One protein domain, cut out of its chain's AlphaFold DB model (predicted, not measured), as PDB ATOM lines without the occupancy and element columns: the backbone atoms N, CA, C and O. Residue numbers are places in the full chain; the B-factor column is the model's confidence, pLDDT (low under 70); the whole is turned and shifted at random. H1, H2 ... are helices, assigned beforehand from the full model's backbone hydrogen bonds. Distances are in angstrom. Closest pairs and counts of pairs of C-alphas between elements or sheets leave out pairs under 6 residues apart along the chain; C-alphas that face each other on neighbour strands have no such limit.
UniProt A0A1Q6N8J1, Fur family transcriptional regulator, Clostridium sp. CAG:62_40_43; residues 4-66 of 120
ATOM      1  N   GLU A   4     -36.450  27.714 -33.906       92.50
ATOM      2  CA  GLU A   4     -36.524  27.774 -32.439       92.50
ATOM      3  C   GLU A   4     -35.281  27.185 -31.773       92.50
ATOM      4  O   GLU A   4     -34.779  27.731 -30.790       92.50
ATOM      5  N   GLU A   5     -34.739  26.122 -32.359       92.62
ATOM      6  CA  GLU A   5     -33.505  25.483 -31.918       92.62
ATOM      7  C   GLU A   5     -32.307  26.435 -32.063       92.62
ATOM      8  O   GLU A   5     -31.500  26.573 -31.143       92.62
ATOM      9  N   ILE A   6     -32.237  27.171 -33.177       93.75
ATOM     10  CA  ILE A   6     -31.210  28.197 -33.405       93.75
ATOM     11  C   ILE A   6     -31.325  29.311 -32.357       93.75
ATOM     12  O   ILE A   6     -30.331  29.698 -31.744       93.75
ATOM     13  N   LEU A   7     -32.539  29.804 -32.091       93.94
ATOM     14  CA  LEU A   7     -32.769  30.826 -31.065       93.94
ATOM     15  C   LEU A   7     -32.391  30.347 -29.661       93.94
ATOM     16  O   LEU A   7     -31.877  31.139 -28.869       93.94
ATOM     17  N   LYS A   8     -32.640  29.071 -29.347       94.56
ATOM     18  CA  LYS A   8     -32.230  28.458 -28.081       94.56
ATOM     19  C   LYS A   8     -30.706  28.459 -27.950       94.56
ATOM     20  O   LYS A   8     -30.205  29.032 -26.985       94.56
ATOM     21  N   LYS A   9     -29.980  27.945 -28.950       94.31
ATOM     22  CA  LYS A   9     -28.505  27.940 -28.952       94.31
ATOM     23  C   LYS A   9     -27.907  29.342 -28.840       94.31
ATOM     24  O   LYS A   9     -26.963  29.557 -28.086       94.31
ATOM     25  N   LEU A  10     -28.478  30.325 -29.541       93.81
ATOM     26  CA  LEU A  10     -28.036  31.719 -29.434       93.81
ATOM     27  C   LEU A  10     -28.169  32.248 -27.994       93.81
ATOM     28  O   LEU A  10     -27.262  32.915 -27.500       93.81
ATOM     29  N   ARG A  11     -29.270  31.937 -27.298       94.38
ATOM     30  CA  ARG A  11     -29.458  32.340 -25.892       94.38
ATOM     31  C   ARG A  11     -28.474  31.644 -24.956       94.38
ATOM     32  O   ARG A  11     -27.953  32.298 -24.059       94.38
ATOM     33  N   GLU A  12     -28.210  30.358 -25.171       93.88
ATOM     34  CA  GLU A  12     -27.237  29.578 -24.391       93.88
ATOM     35  C   GLU A  12     -25.813  30.144 -24.516       93.88
ATOM     36  O   GLU A  12     -25.066  30.149 -23.544       93.88
ATOM     37  N   GLN A  13     -25.473  30.727 -25.669       91.12
ATOM     38  CA  GLN A  13     -24.219  31.454 -25.911       91.12
ATOM     39  C   GLN A  13     -24.221  32.900 -25.368       91.12
ATOM     40  O   GLN A  13     -23.342  33.697 -25.694       91.12
ATOM     41  N   GLY A  14     -25.234  33.300 -24.593       92.81
ATOM     42  CA  GLY A  14     -25.352  34.658 -24.053       92.81
ATOM     43  C   GLY A  14     -25.703  35.730 -25.095       92.81
ATOM     44  O   GLY A  14     -25.665  36.927 -24.795       92.81
ATOM     45  N   CYS A  15     -26.079  35.350 -26.322       91.75
ATOM     46  CA  CYS A  15     -26.465  36.319 -27.341       91.75
ATOM     47  C   CYS A  15     -27.853  36.898 -27.049       91.75
ATOM     48  O   CYS A  15     -28.873  36.204 -27.042       91.75
ATOM     49  N   ARG A  16     -27.925  38.225 -26.898       94.06
ATOM     50  CA  ARG A  16     -29.204  38.939 -26.803       94.06
ATOM     51  C   ARG A  16     -29.974  38.838 -28.121       94.06
ATOM     52  O   ARG A  16     -29.514  39.341 -29.143       94.06
ATOM     53  N   ILE A  17     -31.188  38.300 -28.096       94.62
ATOM     54  CA  ILE A  17     -32.044  38.198 -29.286       94.62
ATOM     55  C   ILE A  17     -32.773  39.531 -29.523       94.62
ATOM     56  O   ILE A  17     -33.834  39.786 -28.960       94.62
ATOM     57  N   THR A  18     -32.173  40.414 -30.321       95.12
ATOM     58  CA  THR A  18     -32.770  41.701 -30.723       95.12
ATOM     59  C   THR A  18     -33.698  41.531 -31.929       95.12
ATOM     60  O   THR A  18     -33.607  40.532 -32.642       95.12
ATOM     61  N   LYS A  19     -34.548  42.531 -32.210       95.06
ATOM     62  CA  LYS A  19     -35.405  42.540 -33.413       95.06
ATOM     63  C   LYS A  19     -34.595  42.395 -34.710       95.06
ATOM     64  O   LYS A  19     -34.964  41.598 -35.558       95.06
ATOM     65  N   GLN A  20     -33.445  43.070 -34.814       95.25
ATOM     66  CA  GLN A  20     -32.532  42.938 -35.959       95.25
ATOM     67  C   GLN A  20     -32.011  41.507 -36.144       95.25
ATOM     68  O   GLN A  20     -31.952  41.016 -37.266       95.25
ATOM     69  N   ARG A  21     -31.645  40.815 -35.054       95.00
ATOM     70  CA  ARG A  21     -31.178  39.419 -35.126       95.00
ATOM     71  C   ARG A  21     -32.294  38.459 -35.521       95.00
ATOM     72  O   ARG A  21     -32.026  37.518 -36.255       95.00
ATOM     73  N   GLN A  22     -33.521  38.697 -35.053       95.44
ATOM     74  CA  GLN A  22     -34.689  37.921 -35.488       95.44
ATOM     75  C   GLN A  22     -34.945  38.122 -36.979       95.44
ATOM     76  O   GLN A  22     -35.016  37.141 -37.703       95.44
ATOM     77  N   LEU A  23     -34.968  39.375 -37.439       95.62
ATOM     78  CA  LEU A  23     -35.139  39.704 -38.851       95.62
ATOM     79  C   LEU A  23     -34.063  39.051 -39.728       95.62
ATOM     80  O   LEU A  23     -34.385  38.425 -40.730       95.62
ATOM     81  N   LEU A  24     -32.786  39.162 -39.348       95.50
ATOM     82  CA  LEU A  24     -31.698  38.531 -40.097       95.50
ATOM     83  C   LEU A  24     -31.820  37.009 -40.114       95.50
ATOM     84  O   LEU A  24     -31.609  36.410 -41.161       95.50
ATOM     85  N   LEU A  25     -32.178  36.389 -38.987       94.88
ATOM     86  CA  LEU A  25     -32.410  34.949 -38.928       94.88
ATOM     87  C   LEU A  25     -33.556  34.530 -39.857       94.88
ATOM     88  O   LEU A  25     -33.410  33.566 -40.599       94.88
ATOM     89  N   ASP A  26     -34.663  35.269 -39.843       93.31
ATOM     90  CA  ASP A  26     -35.825  34.994 -40.688       93.31
ATOM     91  C   ASP A  26     -35.465  35.122 -42.168       93.31
ATOM     92  O   ASP A  26     -35.784  34.236 -42.954       93.31
ATOM     93  N   ILE A  27     -34.727  36.174 -42.534       93.62
ATOM     94  CA  ILE A  27     -34.216  36.366 -43.892       93.62
ATOM     95  C   ILE A  27     -33.357  35.174 -44.303       93.62
ATOM     96  O   ILE A  27     -33.648  34.584 -45.335       93.62
ATOM     97  N   ILE A  28     -32.353  34.808 -43.499       91.31
ATOM     98  CA  ILE A  28     -31.386  33.736 -43.794       91.31
ATOM     99  C   ILE A  28     -32.067  32.369 -43.948       91.31
ATOM    100  O   ILE A  28     -31.615  31.561 -44.748       91.31
ATOM    101  N   LEU A  29     -33.144  32.104 -43.203       88.81
ATOM    102  CA  LEU A  29     -33.854  30.822 -43.245       88.81
ATOM    103  C   LEU A  29     -34.904  30.714 -44.365       88.81
ATOM    104  O   LEU A  29     -35.423  29.624 -44.583       88.81
ATOM    105  N   GLN A  30     -35.267  31.817 -45.027       82.69
ATOM    106  CA  GLN A  30     -36.366  31.845 -46.004       82.69
ATOM    107  C   GLN A  30     -35.963  31.485 -47.440       82.69
ATOM    108  O   GLN A  30     -36.797  30.963 -48.173       82.69
ATOM    109  N   GLU A  31     -34.739  31.796 -47.866       70.94
ATOM    110  CA  GLU A  31     -34.289  31.649 -49.258       70.94
ATOM    111  C   GLU A  31     -32.840  31.155 -49.309       70.94
ATOM    112  O   GLU A  31     -32.070  31.345 -48.365       70.94
ATOM    113  N   GLU A  32     -32.456  30.557 -50.437       72.31
ATOM    114  CA  GLU A  32     -31.052  30.301 -50.751       72.31
ATOM    115  C   GLU A  32     -30.407  31.597 -51.254       72.31
ATOM    116  O   GLU A  32     -30.661  32.040 -52.373       72.31
ATOM    117  N   TYR A  33     -29.578  32.224 -50.418       81.69
ATOM    118  CA  TYR A  33     -28.761  33.367 -50.831       81.69
ATOM    119  C   TYR A  33     -27.384  32.891 -51.266       81.69
ATOM    120  O   TYR A  33     -26.737  32.104 -50.574       81.69
ATOM    121  N   SER A  34     -26.902  33.447 -52.372       75.50
ATOM    122  CA  SER A  34     -25.586  33.134 -52.928       75.50
ATOM    123  C   SER A  34     -24.457  33.863 -52.189       75.50
ATOM    124  O   SER A  34     -23.310  33.413 -52.180       75.50
ATOM    125  N   CYS A  35     -24.757  35.002 -51.548       85.88
ATOM    126  CA  CYS A  35     -23.761  35.788 -50.825       85.88
ATOM    127  C   CYS A  35     -24.342  36.702 -49.730       85.88
ATOM    128  O   CYS A  35     -25.515  37.078 -49.720       85.88
ATOM    129  N   CYS A  36     -23.470  37.172 -48.827       90.38
ATOM    130  CA  CYS A  36     -23.832  38.102 -47.745       90.38
ATOM    131  C   CYS A  36     -24.410  39.441 -48.242       90.38
ATOM    132  O   CYS A  36     -25.135  40.112 -47.503       90.38
ATOM    133  N   LYS A  37     -24.094  39.850 -49.478       91.75
ATOM    134  CA  LYS A  37     -24.567  41.116 -50.048       91.75
ATOM    135  C   LYS A  37     -26.072  41.080 -50.327       91.75
ATOM    136  O   LYS A  37     -26.750  42.076 -50.092       91.75
ATOM    137  N   GLU A  38     -26.600  39.940 -50.766       92.69
ATOM    138  CA  GLU A  38     -28.038  39.750 -50.998       92.69
ATOM    139  C   GLU A  38     -28.821  39.816 -49.686       92.69
ATOM    140  O   GLU A  38     -29.791  40.572 -49.580       92.69
ATOM    141  N   ILE A  39     -28.329  39.117 -48.656       94.31
ATOM    142  CA  ILE A  39     -28.893  39.153 -47.299       94.31
ATOM    143  C   ILE A  39     -28.935  40.596 -46.788       94.31
ATOM    144  O   ILE A  39     -29.962  41.051 -46.284       94.31
ATOM    145  N   TYR A  40     -27.841  41.345 -46.963       96.38
ATOM    146  CA  TYR A  40     -27.783  42.756 -46.593       96.38
ATOM    147  C   TYR A  40     -28.820  43.604 -47.324       96.38
ATOM    148  O   TYR A  40     -29.554  44.333 -46.663       96.38
ATOM    149  N   TYR A  41     -28.925  43.509 -48.651       95.44
ATOM    150  CA  TYR A  41     -29.905  44.307 -49.390       95.44
ATOM    151  C   TYR A  41     -31.341  43.995 -48.970       95.44
ATOM    152  O   TYR A  41     -32.158  44.911 -48.870       95.44
ATOM    153  N   LYS A  42     -31.662  42.727 -48.696       95.00
ATOM    154  CA  LYS A  42     -32.997  42.341 -48.226       95.00
ATOM    155  C   LYS A  42     -33.272  42.840 -46.808       95.00
ATOM    156  O   LYS A  42     -34.362  43.346 -46.550       95.00
ATOM    157  N   ALA A  43     -32.283  42.766 -45.920       96.25
ATOM    158  CA  ALA A  43     -32.393  43.266 -44.554       96.25
ATOM    159  C   ALA A  43     -32.515  44.793 -44.509       96.25
ATOM    160  O   ALA A  43     -33.424  45.304 -43.867       96.25
ATOM    161  N   ALA A  44     -31.675  45.518 -45.252       96.88
ATOM    162  CA  ALA A  44     -31.659  46.980 -45.293       96.88
ATOM    163  C   ALA A  44     -32.947  47.587 -45.880       96.88
ATOM    164  O   ALA A  44     -33.316  48.704 -45.522       96.88
ATOM    165  N   LYS A  45     -33.653  46.852 -46.755       96.25
ATOM    166  CA  LYS A  45     -34.992  47.235 -47.237       96.25
ATOM    167  C   LYS A  45     -36.060  47.189 -46.139       96.25
ATOM    168  O   LYS A  45     -37.034  47.927 -46.232       96.25
ATOM    169  N   GLN A  46     -35.902  46.322 -45.139       95.88
ATOM    170  CA  GLN A  46     -36.854  46.163 -44.031       95.88
ATOM    171  C   GLN A  46     -36.444  46.970 -42.791       95.88
ATOM    172  O   GLN A  46     -37.297  47.505 -42.090       95.88
ATOM    173  N   ASP A  47     -35.142  47.085 -42.536       96.56
ATOM    174  CA  ASP A  47     -34.555  47.888 -41.469       96.56
ATOM    175  C   ASP A  47     -33.252  48.531 -41.963       96.56
ATOM    176  O   ASP A  47     -32.192  47.902 -42.013       96.56
ATOM    177  N   SER A  48     -33.328  49.819 -42.303       96.31
ATOM    178  CA  SER A  48     -32.207  50.597 -42.839       96.31
ATOM    179  C   SER A  48     -31.064  50.817 -41.843       96.31
ATOM    180  O   SER A  48     -29.977  51.231 -42.245       96.31
ATOM    181  N   SER A  49     -31.264  50.515 -40.555       96.12
ATOM    182  CA  SER A  49     -30.202  50.573 -39.544       96.12
ATOM    183  C   SER A  49     -29.265  49.356 -39.580       96.12
ATOM    184  O   SER A  49     -28.198  49.369 -38.957       96.12
ATOM    185  N   ILE A  50     -29.626  48.300 -40.317       97.12
ATOM    186  CA  ILE A  50     -28.783  47.117 -40.481       97.12
ATOM    187  C   ILE A  50     -27.664  47.421 -41.478       97.12
ATOM    188  O   ILE A  50     -27.875  47.499 -42.684       97.12
ATOM    189  N   GLY A  51     -26.439  47.539 -40.969       96.75
ATOM    190  CA  GLY A  51     -25.232  47.610 -41.792       96.75
ATOM    191  C   GLY A  51     -24.721  46.233 -42.232       96.75
ATOM    192  O   GLY A  51     -24.934  45.225 -41.553       96.75
ATOM    193  N   ILE A  52     -23.944  46.202 -43.319       96.31
ATOM    194  CA  ILE A  52     -23.303  44.982 -43.842       96.31
ATOM    195  C   ILE A  52     -22.458  44.253 -42.779       96.31
ATOM    196  O   ILE A  52     -22.481  43.028 -42.689       96.31
ATOM    197  N   ALA A  53     -21.780  44.990 -41.892       96.75
ATOM    198  CA  ALA A  53     -20.996  44.412 -40.798       96.75
ATOM    199  C   ALA A  53     -21.862  43.636 -39.786       96.75
ATOM    200  O   ALA A  53     -21.402  42.679 -39.163       96.75
ATOM    201  N   THR A  54     -23.125  44.025 -39.603       96.56
ATOM    202  CA  THR A  54     -24.070  43.295 -38.746       96.56
ATOM    203  C   THR A  54     -24.487  41.976 -39.387       96.56
ATOM    204  O   THR A  54     -24.590  40.981 -38.675       96.56
ATOM    205  N   VAL A  55     -24.627  41.937 -40.716       95.69
ATOM    206  CA  VAL A  55     -24.877  40.693 -41.460       95.69
ATOM    207  C   VAL A  55     -23.714  39.722 -41.284       95.69
ATOM    208  O   VAL A  55     -23.935  38.599 -40.844       95.69
ATOM    209  N   TYR A  56     -22.476  40.164 -41.520       94.94
ATOM    210  CA  TYR A  56     -21.296  39.311 -41.331       94.94
ATOM    211  C   TYR A  56     -21.181  38.768 -39.905       94.94
ATOM    212  O   TYR A  56     -20.965  37.575 -39.723       94.94
ATOM    213  N   ARG A  57     -21.379  39.615 -38.885       95.06
ATOM    214  CA  ARG A  57     -21.372  39.157 -37.487       95.06
ATOM    215  C   ARG A  57     -22.449  38.109 -37.227       95.06
ATOM    216  O   ARG A  57     -22.163  37.128 -36.556       95.06
ATOM    217  N   MET A  58     -23.655  38.298 -37.765       94.88
ATOM    218  CA  MET A  58     -24.738  37.328 -37.608       94.88
ATOM    219  C   MET A  58     -24.401  35.991 -38.277       94.88
ATOM    220  O   MET A  58     -24.596  34.950 -37.661       94.88
ATOM    221  N   ILE A  59     -23.853  36.016 -39.496       92.94
ATOM    222  CA  ILE A  59     -23.406  34.813 -40.212       92.94
ATOM    223  C   ILE A  59     -22.328  34.075 -39.414       92.94
ATOM    224  O   ILE A  59     -22.477  32.881 -39.186       92.94
ATOM    225  N   ASN A  60     -21.310  34.783 -38.910       92.62
ATOM    226  CA  ASN A  60     -20.286  34.180 -38.053       92.62
ATOM    227  C   ASN A  60     -20.919  33.513 -36.823       92.62
ATOM    228  O   ASN A  60     -20.668  32.348 -36.564       92.62
ATOM    229  N   THR A  61     -21.809  34.213 -36.112       93.69
ATOM    230  CA  THR A  61     -22.463  33.655 -34.919       93.69
ATOM    231  C   THR A  61     -23.290  32.407 -35.236       93.69
ATOM    232  O   THR A  61     -23.328  31.481 -34.433       93.69
ATOM    233  N   LEU A  62     -23.974  32.369 -36.383       92.19
ATOM    234  CA  LEU A  62     -24.735  31.193 -36.804       92.19
ATOM    235  C   LEU A  62     -23.822  30.023 -37.191       92.19
ATOM    236  O   LEU A  62     -24.176  28.873 -36.946       92.19
ATOM    237  N   GLU A  63     -22.660  30.302 -37.768       90.62
ATOM    238  CA  GLU A  63     -21.648  29.293 -38.083       90.62
ATOM    239  C   GLU A  63     -21.005  28.724 -36.812       90.62
ATOM    240  O   GLU A  63     -20.933  27.506 -36.663       90.62
ATOM    241  N   ASP A  64     -20.668  29.580 -35.844       91.19
ATOM    242  CA  ASP A  64     -20.068  29.189 -34.560       91.19
ATOM    243  C   ASP A  64     -20.958  28.209 -33.769       91.19
ATOM    244  O   ASP A  64     -20.464  27.306 -33.095       91.19
ATOM    245  N   ILE A  65     -22.287  28.349 -33.863       91.06
ATOM    246  CA  ILE A  65     -23.250  27.436 -33.213       91.06
ATOM    247  C   ILE A  65     -23.632  26.221 -34.081       91.06
ATOM    248  O   ILE A  65     -24.505  25.428 -33.690       91.06
ATOM    249  N   GLY A  66     -23.023  26.097 -35.264       87.62
ATOM    250  CA  GLY A  66     -23.283  25.048 -36.249       87.62
ATOM    251  C   GLY A  66     -24.667  25.127 -36.899       87.62
ATOM    252  O   GLY A  66     -25.188  24.109 -37.346       87.62
TER     253      GLY A  66
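Overview. This is residues 4 to 66 of the 120 residues of the protein "Fur family transcriptional regulator" of Clostridium sp. CAG:62_40_43 (UniProt A0A1Q6N8J1). Three helices, H2, H3 and H4, form a crossed cluster with their centres in a triangle, where H2 and H4 pack on H3 at steep angles. The first helix, H1, lies off at the other end of the longest axis from H3, near the last part of H4, and touches no helix. The printed part has 63 residues with four named helices in the order H1, H2, H3, H4 and no named strand, and its class is all helix. It is compact, with a radius of gyration of the C-alphas of 11.1 A, and rounded, with spans of 29 by 22 by 19 A.

Arrangement. H1, residues 4 to 12, and H2, residues 19 to 30, are apart. H1 and H3, residues 36 to 46, are apart too. H1 and H4, residues 52 to 64, are close but not clearly touching; their closest C-alphas, those of Ile 6 and Leu 62, are 7.9 A apart, and their lines stand about perpendicular at 89 degrees. H2 touches H3 with residues 23 to 28 alone, closest at the C-alphas of Leu 24 and Ala 43, 6.5 A apart. These two run opposite ways at a steep tilt of 57 degrees. H2 and H4 only just touch, with 3 pairs of C-alphas within 8 A, through residues 21 to 24 of H2 and 55 to 58 of H4 alone; the closest C-alphas, those of Arg 21 and Met 58, are 7.2 A apart. They run the same way at a steep tilt of 69 degrees, only just short of about perpendicular. H4 touches H3 with residues 52 to 56 alone; the closest C-alphas, those of Tyr 40 and Ile 52, are 5.7 A apart. H3 and H4 run opposite ways at a steep tilt of 62 degrees. In H1, H2 and H4 every O i to N i+4 pair is within hydrogen-bond range, and in H3 6 of 7 are.

Along the chain. H1 begins at C-alpha 4, at (-36.524, 27.774, -32.439), and is 12.4 A long from first to last C-alpha. H2 is 16.5 A long and begins at C-alpha 19, at (-35.405, 42.540, -33.413). H3 is 15.8 A long. H4, the longest helix with 13 residues, is 18.6 A long and ends at C-alpha 64, at (-20.068, 29.189, -34.560).

Size, cuts and confidence. The two C-alphas farthest apart, those of Glu 12 and Lys 45, are 29.9 A apart. The C-alphas of Glu 4 and Gly 66, the first and last printed, are 14.0 A apart. The printed part has no cut. The links from H2 to H3 and from H3 to H4 are tight, the link from H1 to H2 is short, and no link is long. The mean pLDDT of the printed part is 92.6, and no printed residue is under 70.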